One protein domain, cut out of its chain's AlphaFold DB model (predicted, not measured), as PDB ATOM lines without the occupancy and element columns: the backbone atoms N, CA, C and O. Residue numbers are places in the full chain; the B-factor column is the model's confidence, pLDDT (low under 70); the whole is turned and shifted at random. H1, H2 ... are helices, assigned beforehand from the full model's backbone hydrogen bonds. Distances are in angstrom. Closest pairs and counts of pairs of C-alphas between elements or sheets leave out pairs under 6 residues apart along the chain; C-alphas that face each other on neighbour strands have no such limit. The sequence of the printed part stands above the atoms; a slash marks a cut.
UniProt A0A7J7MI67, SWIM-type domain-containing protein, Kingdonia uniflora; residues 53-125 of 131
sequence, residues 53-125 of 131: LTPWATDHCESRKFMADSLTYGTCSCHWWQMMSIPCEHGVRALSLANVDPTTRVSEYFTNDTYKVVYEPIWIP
ATOM      1  N   LEU A  53     193.163 219.677 150.414       90.62
ATOM      2  CA  LEU A  53     192.934 221.086 150.712       90.62
ATOM      3  C   LEU A  53     191.447 221.423 150.633       90.62
ATOM      4  O   LEU A  53     190.663 220.728 149.986       90.62
ATOM      5  N   THR A  54     191.070 222.530 151.266       89.38
ATOM      6  CA  THR A  54     189.760 223.150 151.054       89.38
ATOM      7  C   THR A  54     189.556 223.499 149.570       89.38
ATOM      8  O   THR A  54     190.536 223.760 148.854       89.38
ATOM      9  N   PRO A  55     188.300 223.541 149.082       86.81
ATOM     10  CA  PRO A  55     188.009 223.906 147.695       86.81
ATOM     11  C   PRO A  55     188.631 225.247 147.293       86.81
ATOM     12  O   PRO A  55     189.255 225.345 146.241       86.81
ATOM     13  N   TRP A  56     188.558 226.249 148.177       87.06
ATOM     14  CA  TRP A  56     189.132 227.574 147.938       87.06
ATOM     15  C   TRP A  56     190.651 227.539 147.738       87.06
ATOM     16  O   TRP A  56     191.162 228.133 146.794       87.06
ATOM     17  N   ALA A  57     191.392 226.831 148.596       86.31
ATOM     18  CA  ALA A  57     192.847 226.768 148.473       86.31
ATOM     19  C   ALA A  57     193.293 225.962 147.244       86.31
ATOM     20  O   ALA A  57     194.320 226.278 146.639       86.31
ATOM     21  N   THR A  58     192.508 224.952 146.861       87.69
ATOM     22  CA  THR A  58     192.720 224.183 145.628       87.69
ATOM     23  C   THR A  58     192.555 225.084 144.405       87.69
ATOM     24  O   THR A  58     193.502 225.239 143.634       87.69
ATOM     25  N   ASP A  59     191.415 225.769 144.292       87.12
ATOM     26  CA  ASP A  59     191.123 226.706 143.200       87.12
ATOM     27  C   ASP A  59     192.144 227.854 143.130       87.12
ATOM     28  O   ASP A  59     192.636 228.215 142.057       87.12
ATOM     29  N   HIS A  60     192.568 228.380 144.282       85.81
ATOM     30  CA  HIS A  60     193.599 229.416 144.351       85.81
ATOM     31  C   HIS A  60     194.937 228.951 143.759       85.81
ATOM     32  O   HIS A  60     195.606 229.712 143.059       85.81
ATOM     33  N   CYS A  61     195.335 227.703 144.020       84.75
ATOM     34  CA  CYS A  61     196.561 227.139 143.457       84.75
ATOM     35  C   CYS A  61     196.418 226.829 141.960       84.75
ATOM     36  O   CYS A  61     197.392 226.921 141.214       84.75
ATOM     37  N   GLU A  62     195.229 226.443 141.502       83.81
ATOM     38  CA  GLU A  62     194.986 226.086 140.102       83.81
ATOM     39  C   GLU A  62     194.874 227.304 139.188       83.81
ATOM     40  O   GLU A  62     195.530 227.347 138.143       83.81
ATOM     41  N   SER A  63     194.116 228.315 139.609       80.31
ATOM     42  CA  SER A  63     193.862 229.543 138.844       80.31
ATOM     43  C   SER A  63     195.124 230.368 138.566       80.31
ATOM     44  O   SER A  63     195.183 231.112 137.588       80.31
ATOM     45  N   ARG A  64     196.171 230.222 139.387       77.75
ATOM     46  CA  ARG A  64     197.350 231.100 139.380       77.75
ATOM     47  C   ARG A  64     198.605 230.530 138.704       77.75
ATOM     48  O   ARG A  64     199.701 231.053 138.882       77.75
ATOM     49  N   LYS A  65     198.475 229.483 137.887       70.38
ATOM     50  CA  LYS A  65     199.614 228.773 137.261       70.38
ATOM     51  C   LYS A  65     200.380 229.545 136.155       70.38
ATOM     52  O   LYS A  65     201.356 228.997 135.643       70.38
ATOM     53  N   PHE A  66     200.008 230.781 135.780       60.31
ATOM     54  CA  PHE A  66     200.348 231.349 134.453       60.31
ATOM     55  C   PHE A  66     201.219 232.634 134.336       60.31
ATOM     56  O   PHE A  66     201.385 233.081 133.205       60.31
ATOM     57  N   MET A  67     201.856 233.223 135.365       51.69
ATOM     58  CA  MET A  67     202.786 234.383 135.177       51.69
ATOM     59  C   MET A  67     203.973 234.407 136.172       51.69
ATOM     60  O   MET A  67     203.906 233.741 137.203       51.69
ATOM     61  N   ALA A  68     205.074 235.120 135.857       51.88
ATOM     62  CA  ALA A  68     206.358 235.059 136.581       51.88
ATOM     63  C   ALA A  68     207.000 236.429 136.887       51.88
ATOM     64  O   ALA A  68     206.992 237.298 136.024       51.88
ATOM     65  N   ASP A  69     207.620 236.538 138.075       48.62
ATOM     66  CA  ASP A  69     208.987 237.052 138.278       48.62
ATOM     67  C   ASP A  69     209.499 236.704 139.703       48.62
ATOM     68  O   ASP A  69     208.944 237.144 140.702       48.62
ATOM     69  N   SER A  70     210.565 235.889 139.767       52.16
ATOM     70  CA  SER A  70     211.437 235.540 140.918       52.16
ATOM     71  C   SER A  70     210.831 234.961 142.224       52.16
ATOM     72  O   SER A  70     209.964 235.542 142.873       52.16
ATOM     73  N   LEU A  71     211.381 233.823 142.686       59.50
ATOM     74  CA  LEU A  71     211.102 233.224 144.001       59.50
ATOM     75  C   LEU A  71     212.408 232.892 144.735       59.50
ATOM     76  O   LEU A  71     213.319 232.302 144.156       59.50
ATOM     77  N   THR A  72     212.458 233.173 146.035       55.69
ATOM     78  CA  THR A  72     213.488 232.676 146.955       55.69
ATOM     79  C   THR A  72     212.807 231.832 148.026       55.69
ATOM     80  O   THR A  72     211.937 232.335 148.722       55.69
ATOM     81  N   TYR A  73     213.152 230.546 148.139       56.59
ATOM     82  CA  TYR A  73     212.784 229.633 149.242       56.59
ATOM     83  C   TYR A  73     211.488 229.964 150.013       56.59
ATOM     84  O   TYR A  73     211.525 230.609 151.056       56.59
ATOM     85  N   GLY A  74     210.330 229.517 149.513       63.09
ATOM     86  CA  GLY A  74     209.048 229.638 150.234       63.09
ATOM     87  C   GLY A  74     208.582 231.075 150.508       63.09
ATOM     88  O   GLY A  74     207.640 231.280 151.266       63.09
ATOM     89  N   THR A  75     209.233 232.067 149.901       70.00
ATOM     90  CA  THR A  75     208.918 233.485 150.044       70.00
ATOM     91  C   THR A  75     208.811 234.120 148.666       70.00
ATOM     92  O   THR A  75     209.540 233.769 147.736       70.00
ATOM     93  N   CYS A  76     207.878 235.054 148.521       76.88
ATOM     94  CA  CYS A  76     207.763 235.871 147.321       76.88
ATOM     95  C   CYS A  76     207.956 237.342 147.691       76.88
ATOM     96  O   CYS A  76     207.537 237.770 148.769       76.88
ATOM     97  N   SER A  77     208.550 238.114 146.785       77.38
ATOM     98  CA  SER A  77     208.681 239.571 146.901       77.38
ATOM     99  C   SER A  77     207.331 240.290 146.994       77.38
ATOM    100  O   SER A  77     207.260 241.375 147.554       77.38
ATOM    101  N   CYS A  78     206.237 239.681 146.517       81.19
ATOM    102  CA  CYS A  78     204.892 240.237 146.695       81.19
ATOM    103  C   CYS A  78     204.342 240.086 148.127       81.19
ATOM    104  O   CYS A  78     203.255 240.578 148.414       81.19
ATOM    105  N   HIS A  79     205.050 239.376 149.015       82.19
ATOM    106  CA  HIS A  79     204.694 239.118 150.417       82.19
ATOM    107  C   HIS A  79     203.363 238.392 150.676       82.19
ATOM    108  O   HIS A  79     203.070 238.042 151.821       82.19
ATOM    109  N   TRP A  80     202.581 238.097 149.636       84.38
ATOM    110  CA  TRP A  80     201.302 237.398 149.746       84.38
ATOM    111  C   TRP A  80     201.442 236.053 150.443       84.38
ATOM    112  O   TRP A  80     200.668 235.738 151.338       84.38
ATOM    113  N   TRP A  81     202.448 235.263 150.069       83.69
ATOM    114  CA  TRP A  81     202.633 233.936 150.647       83.69
ATOM    115  C   TRP A  81     202.944 234.023 152.146       83.69
ATOM    116  O   TRP A  81     202.399 233.269 152.940       83.69
ATOM    117  N   GLN A  82     203.735 235.005 152.560       82.44
ATOM    118  CA  GLN A  82     204.070 235.240 153.961       82.44
ATOM    119  C   GLN A  82     202.857 235.718 154.766       82.44
ATOM    120  O   GLN A  82     202.708 235.352 155.926       82.44
ATOM    121  N   MET A  83     201.987 236.522 154.152       83.81
ATOM    122  CA  MET A  83     200.792 237.057 154.800       83.81
ATOM    123  C   MET A  83     199.660 236.029 154.874       83.81
ATOM    124  O   MET A  83     199.023 235.869 155.909       83.81
ATOM    125  N   MET A  84     199.414 235.325 153.773       85.06
ATOM    126  CA  MET A  84     198.246 234.466 153.591       85.06
ATOM    127  C   MET A  84     198.557 232.983 153.805       85.06
ATOM    128  O   MET A  84     197.640 232.174 153.843       85.06
ATOM    129  N   SER A  85     199.835 232.604 153.934       87.56
ATOM    130  CA  SER A  85     200.304 231.214 154.078       87.56
ATOM    131  C   SER A  85     199.826 230.252 152.973       87.56
ATOM    132  O   SER A  85     199.746 229.036 153.162       87.56
ATOM    133  N   ILE A  86     199.538 230.810 151.797       88.38
ATOM    134  CA  ILE A  86     199.176 230.116 150.562       88.38
ATOM    135  C   ILE A  86     200.010 230.712 149.417       88.38
ATOM    136  O   ILE A  86     200.196 231.935 149.386       88.38
ATOM    137  N   PRO A  87     200.549 229.902 148.488       87.81
ATOM    138  CA  PRO A  87     201.345 230.430 147.390       87.81
ATOM    139  C   PRO A  87     200.538 231.411 146.531       87.81
ATOM    140  O   PRO A  87     199.433 231.106 146.093       87.81
ATOM    141  N   CYS A  88     201.110 232.586 146.265       86.25
ATOM    142  CA  CYS A  88     200.627 233.492 145.218       86.25
ATOM    143  C   CYS A  88     200.923 232.931 143.821       86.25
ATOM    144  O   CYS A  88     201.623 231.933 143.686       86.25
ATOM    145  N   GLU A  89     200.495 233.625 142.773       84.31
ATOM    146  CA  GLU A  89     200.790 233.318 141.369       84.31
ATOM    147  C   GLU A  89     202.275 233.114 141.084       84.31
ATOM    148  O   GLU A  89     202.657 232.111 140.476       84.31
ATOM    149  N   HIS A  90     203.126 233.975 141.633       84.19
ATOM    150  CA  HIS A  90     204.573 233.832 141.521       84.19
ATOM    151  C   HIS A  90     205.061 232.553 142.225       84.19
ATOM    152  O   HIS A  90     205.890 231.817 141.691       84.19
ATOM    153  N   GLY A  91     204.510 232.262 143.409       85.25
ATOM    154  CA  GLY A  91     204.799 231.064 144.197       85.25
ATOM    155  C   GLY A  91     204.392 229.773 143.495       85.25
ATOM    156  O   GLY A  91     205.218 228.877 143.330       85.25
ATOM    157  N   VAL A  92     203.143 229.698 143.033       86.62
ATOM    158  CA  VAL A  92     202.579 228.562 142.292       86.62
ATOM    159  C   VAL A  92     203.410 228.271 141.045       86.62
ATOM    160  O   VAL A  92     203.783 227.117 140.809       86.62
ATOM    161  N   ARG A  93     203.743 229.297 140.250       81.38
ATOM    162  CA  ARG A  93     204.536 229.115 139.030       81.38
ATOM    163  C   ARG A  93     205.959 228.657 139.332       81.38
ATOM    164  O   ARG A  93     206.428 227.721 138.688       81.38
ATOM    165  N   ALA A  94     206.636 229.278 140.296       83.25
ATOM    166  CA  ALA A  94     207.999 228.905 140.668       83.25
ATOM    167  C   ALA A  94     208.086 227.461 141.191       83.25
ATOM    168  O   ALA A  94     208.983 226.724 140.789       83.25
ATOM    169  N   LEU A  95     207.122 227.029 142.012       86.31
ATOM    170  CA  LEU A  95     207.012 225.632 142.441       86.31
ATOM    171  C   LEU A  95     206.780 224.697 141.249       86.31
ATOM    172  O   LEU A  95     207.479 223.697 141.116       86.31
ATOM    173  N   SER A  96     205.881 225.072 140.335       85.12
ATOM    174  CA  SER A  96     205.605 224.285 139.127       85.12
ATOM    175  C   SER A  96     206.846 224.133 138.234       85.12
ATOM    176  O   SER A  96     207.104 223.045 137.731       85.12
ATOM    177  N   LEU A  97     207.644 225.196 138.061       83.56
ATOM    178  CA  LEU A  97     208.918 225.153 137.324       83.56
ATOM    179  C   LEU A  97     209.969 224.282 138.022       83.56
ATOM    180  O   LEU A  97     210.744 223.605 137.354       83.56
ATOM    181  N   ALA A  98     209.970 224.269 139.354       85.25
ATOM    182  CA  ALA A  98     210.794 223.373 140.160       85.25
ATOM    183  C   ALA A  98     210.238 221.935 140.227       85.25
ATOM    184  O   ALA A  98     210.777 221.111 140.964       85.25
ATOM    185  N   ASN A  99     209.166 221.631 139.483       86.44
ATOM    186  CA  ASN A  99     208.458 220.352 139.494       86.44
ATOM    187  C   ASN A  99     207.973 219.934 140.900       86.44
ATOM    188  O   ASN A  99     207.939 218.753 141.244       86.44
ATOM    189  N   VAL A 100     207.611 220.921 141.724       87.06
ATOM    190  CA  VAL A 100     207.005 220.756 143.048       87.06
ATOM    191  C   VAL A 100     205.528 221.106 142.941       87.06
ATOM    192  O   VAL A 100     205.180 222.190 142.477       87.06
ATOM    193  N   ASP A 101     204.650 220.218 143.411       86.88
ATOM    194  CA  ASP A 101     203.218 220.509 143.457       86.88
ATOM    195  C   ASP A 101     202.941 221.703 144.399       86.88
ATOM    196  O   ASP A 101     203.222 221.602 145.601       86.88
ATOM    197  N   PRO A 102     202.372 222.820 143.898       87.56
ATOM    198  CA  PRO A 102     202.067 223.998 144.698       87.56
ATOM    199  C   PRO A 102     201.192 223.720 145.906       87.56
ATOM    200  O   PRO A 102     201.379 224.351 146.950       87.56
ATOM    201  N   THR A 103     200.277 222.748 145.795       88.50
ATOM    202  CA  THR A 103     199.384 222.440 146.906       88.50
ATOM    203  C   THR A 103     200.210 222.051 148.133       88.50
ATOM    204  O   THR A 103     199.918 222.505 149.238       88.50
ATOM    205  N   THR A 104     201.296 221.288 147.965       88.31
ATOM    206  CA  THR A 104     202.132 220.771 149.069       88.31
ATOM    207  C   THR A 104     202.759 221.851 149.946       88.31
ATOM    208  O   THR A 104     203.242 221.546 151.033       88.31
ATOM    209  N   ARG A 105     202.753 223.113 149.500       88.25
ATOM    210  CA  ARG A 105     203.306 224.251 150.239       88.25
ATOM    211  C   ARG A 105     202.254 225.212 150.797       88.25
ATOM    212  O   ARG A 105     202.601 226.297 151.264       88.25
ATOM    213  N   VAL A 106     200.987 224.817 150.746       89.94
ATOM    214  CA  VAL A 106     199.880 225.481 151.438       89.94
ATOM    215  C   VAL A 106     199.904 225.098 152.917       89.94
ATOM    216  O   VAL A 106     200.153 223.939 153.250       89.94
ATOM    217  N   SER A 107     199.643 226.067 153.796       90.81
ATOM    218  CA  SER A 107     199.541 225.841 155.241       90.81
ATOM    219  C   SER A 107     198.466 224.817 155.612       90.81
ATOM    220  O   SER A 107     197.414 224.733 154.974       90.81
ATOM    221  N   GLU A 108     198.712 224.103 156.711       91.38
ATOM    222  CA  GLU A 108     197.772 223.167 157.329       91.38
ATOM    223  C   GLU A 108     196.409 223.809 157.618       91.38
ATOM    224  O   GLU A 108     195.383 223.151 157.480       91.38
ATOM    225  N   TYR A 109     196.384 225.119 157.885       89.38
ATOM    226  CA  TYR A 109     195.158 225.890 158.107       89.38
ATOM    227  C   TYR A 109     194.112 225.727 156.989       89.38
ATOM    228  O   TYR A 109     192.914 225.781 157.248       89.38
ATOM    229  N   PHE A 110     194.553 225.502 155.748       90.50
ATOM    230  CA  PHE A 110     193.668 225.320 154.595       90.50
ATOM    231  C   PHE A 110     193.463 223.854 154.206       90.50
ATOM    232  O   PHE A 110     192.952 223.579 153.114       90.50
ATOM    233  N   THR A 111     193.875 222.908 155.049       92.12
ATOM    234  CA  THR A 111     193.614 221.482 154.829       92.12
ATOM    235  C   THR A 111     192.160 221.150 155.110       92.12
ATOM    236  O   THR A 111     191.496 221.787 155.931       92.12
ATOM    237  N   ASN A 112     191.659 220.127 154.425       91.75
ATOM    238  CA  ASN A 112     190.319 219.623 154.687       91.75
ATOM    239  C   ASN A 112     190.201 219.043 156.108       91.75
ATOM    240  O   ASN A 112     189.185 219.250 156.759       91.75
ATOM    241  N   ASP A 113     191.255 218.408 156.625       91.69
ATOM    242  CA  ASP A 113     191.261 217.863 157.987       91.69
ATOM    243  C   ASP A 113     191.113 218.966 159.040       91.69
ATOM    244  O   ASP A 113     190.267 218.862 159.927       91.69
ATOM    245  N   THR A 114     191.846 220.078 158.898       91.44
ATOM    246  CA  THR A 114     191.650 221.244 159.773       91.44
ATOM    247  C   THR A 114     190.248 221.825 159.612       91.44
ATOM    248  O   THR A 114     189.599 222.148 160.604       91.44
ATOM    249  N   TYR A 115     189.736 221.911 158.381       89.81
ATOM    250  CA  TYR A 115     188.377 222.386 158.119       89.81
ATOM    251  C   TYR A 115     187.314 221.520 158.822       89.81
ATOM    252  O   TYR A 115     186.424 222.059 159.477       89.81
ATOM    253  N   LYS A 116     187.451 220.189 158.783       91.06
ATOM    254  CA  LYS A 116     186.585 219.246 159.508       91.06
ATOM    255  C   LYS A 116     186.629 219.477 161.013       91.06
ATOM    256  O   LYS A 116     185.576 219.622 161.620       91.06
ATOM    257  N   VAL A 117     187.823 219.566 161.598       90.88
ATOM    258  CA  VAL A 117     187.993 219.783 163.047       90.88
ATOM    259  C   VAL A 117     187.371 221.109 163.494       90.88
ATOM    260  O   VAL A 117     186.733 221.175 164.540       90.88
ATOM    261  N   VAL A 118     187.512 222.173 162.698       90.19
ATOM    262  CA  VAL A 118     186.956 223.496 163.026       90.19
ATOM    263  C   VAL A 118     185.422 223.490 163.056       90.19
ATOM    264  O   VAL A 118     184.834 224.140 163.922       90.19
ATOM    265  N   TYR A 119     184.773 222.769 162.135       89.44
ATOM    266  CA  TYR A 119     183.309 222.745 161.994       89.44
ATOM    267  C   TYR A 119     182.627 221.503 162.593       89.44
ATOM    268  O   TYR A 119     181.400 221.408 162.563       89.44
ATOM    269  N   GLU A 120     183.386 220.573 163.178       88.12
ATOM    270  CA  GLU A 120     182.864 219.419 163.921       88.12
ATOM    271  C   GLU A 120     181.920 219.815 165.079       88.12
ATOM    272  O   GLU A 120     180.869 219.174 165.227       88.12
ATOM    273  N   PRO A 121     182.213 220.852 165.900       86.56
ATOM    274  CA  PRO A 121     181.378 221.179 167.048       86.56
ATOM    275  C   PRO A 121     179.947 221.552 166.656       86.56
ATOM    276  O   PRO A 121     179.696 222.476 165.880       86.56
ATOM    277  N   ILE A 122     178.978 220.886 167.285       78.38
ATOM    278  CA  ILE A 122     177.564 221.228 167.137       78.38
ATOM    279  C   ILE A 122     177.263 222.460 167.993       78.38
ATOM    280  O   ILE A 122     177.359 222.426 169.221       78.38
ATOM    281  N   TRP A 123     176.839 223.543 167.348       76.44
ATOM    282  CA  TRP A 123     176.343 224.726 168.042       76.44
ATOM    283  C   TRP A 123     174.935 224.464 168.580       76.44
ATOM    284  O   TRP A 123     173.945 224.523 167.852       76.44
ATOM    285  N   ILE A 124     174.844 224.165 169.875       73.12
ATOM    286  CA  ILE A 124     173.562 223.940 170.546       73.12
ATOM    287  C   ILE A 124     172.923 225.302 170.856       73.12
ATOM    288  O   ILE A 124     173.546 226.124 171.534       73.12
ATOM    289  N   PRO A 125     171.677 225.563 170.413       68.94
ATOM    290  CA  PRO A 125     170.973 226.780 170.784       68.94
ATOM    291  C   PRO A 125     170.830 226.869 172.306       68.94
ATOM    292  O   PRO A 125     170.201 226.016 172.935       68.94
TER     293      PRO A 125
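This is residues 53 to 125 of the 131 residues of the protein "SWIM-type domain-containing protein" of Kingdonia uniflora (UniProt A0A7J7MI67). Three short helices, H1, H3 and H4, gather into a small body with H4 touching both others; H2 is near H3, and a long loop, residues 64 to 79, runs past H3 to reach H2. H5 leads away from this body, and residues 119 to 125, of which 119 belongs to H5, stick out at the far end. The 73 printed residues hold five named helices, H1 to H5 in chain order, and no named strand; the class is all helix, with under half of the residues, 35, in named elements. The whole is loose, with a radius of gyration of the C-alphas of 14.2 A, and spans 51 by 20 by 17 A.

H1, residues 55 to 63, begins with C-alpha 55 at (188.009, 223.906, 147.695) and is 12.0 A long. H3, residues 89 to 97, is 12.2 A long. H4 is residues 102 to 105, and H2 is residues 80 to 84. H5, residues 112 to 119, is 10.6 A long and ends with C-alpha 119 at (183.309, 222.745, 161.994).

H1 touches H4, the closest C-alphas being those of Cys 61 and Pro 102, 6.5 A apart. H3 touches H4 at the C-alphas of Val 92 and Pro 102, their closest, 5.2 A apart. H1 and H3 are close but not clearly touching, only just about perpendicular at 71 degrees; their closest C-alphas, Cys 61 and Val 92, are 6.3 A apart. H2 and H3 are close but not clearly touching, with the closest C-alphas, Trp 81 and Gly 91, 7.4 A apart. H5 is apart from H1, H2, H3 and H4. Every O i to N i+4 pair is within hydrogen-bond range in H1, H2, H3 and H5; H4 is too short for such a pair.

The C-alphas of Asp 69 and Pro 125, the two farthest apart, are 51.1 A apart. The printed part has no cut. The link from H1 to H2 is long, 16 residues, and in it residues 71 to 72 pair with residues 75 to 76, antiparallel. Mean pLDDT of the printed part is 81.6; residues 66 to 74 and residue 125 are under 70.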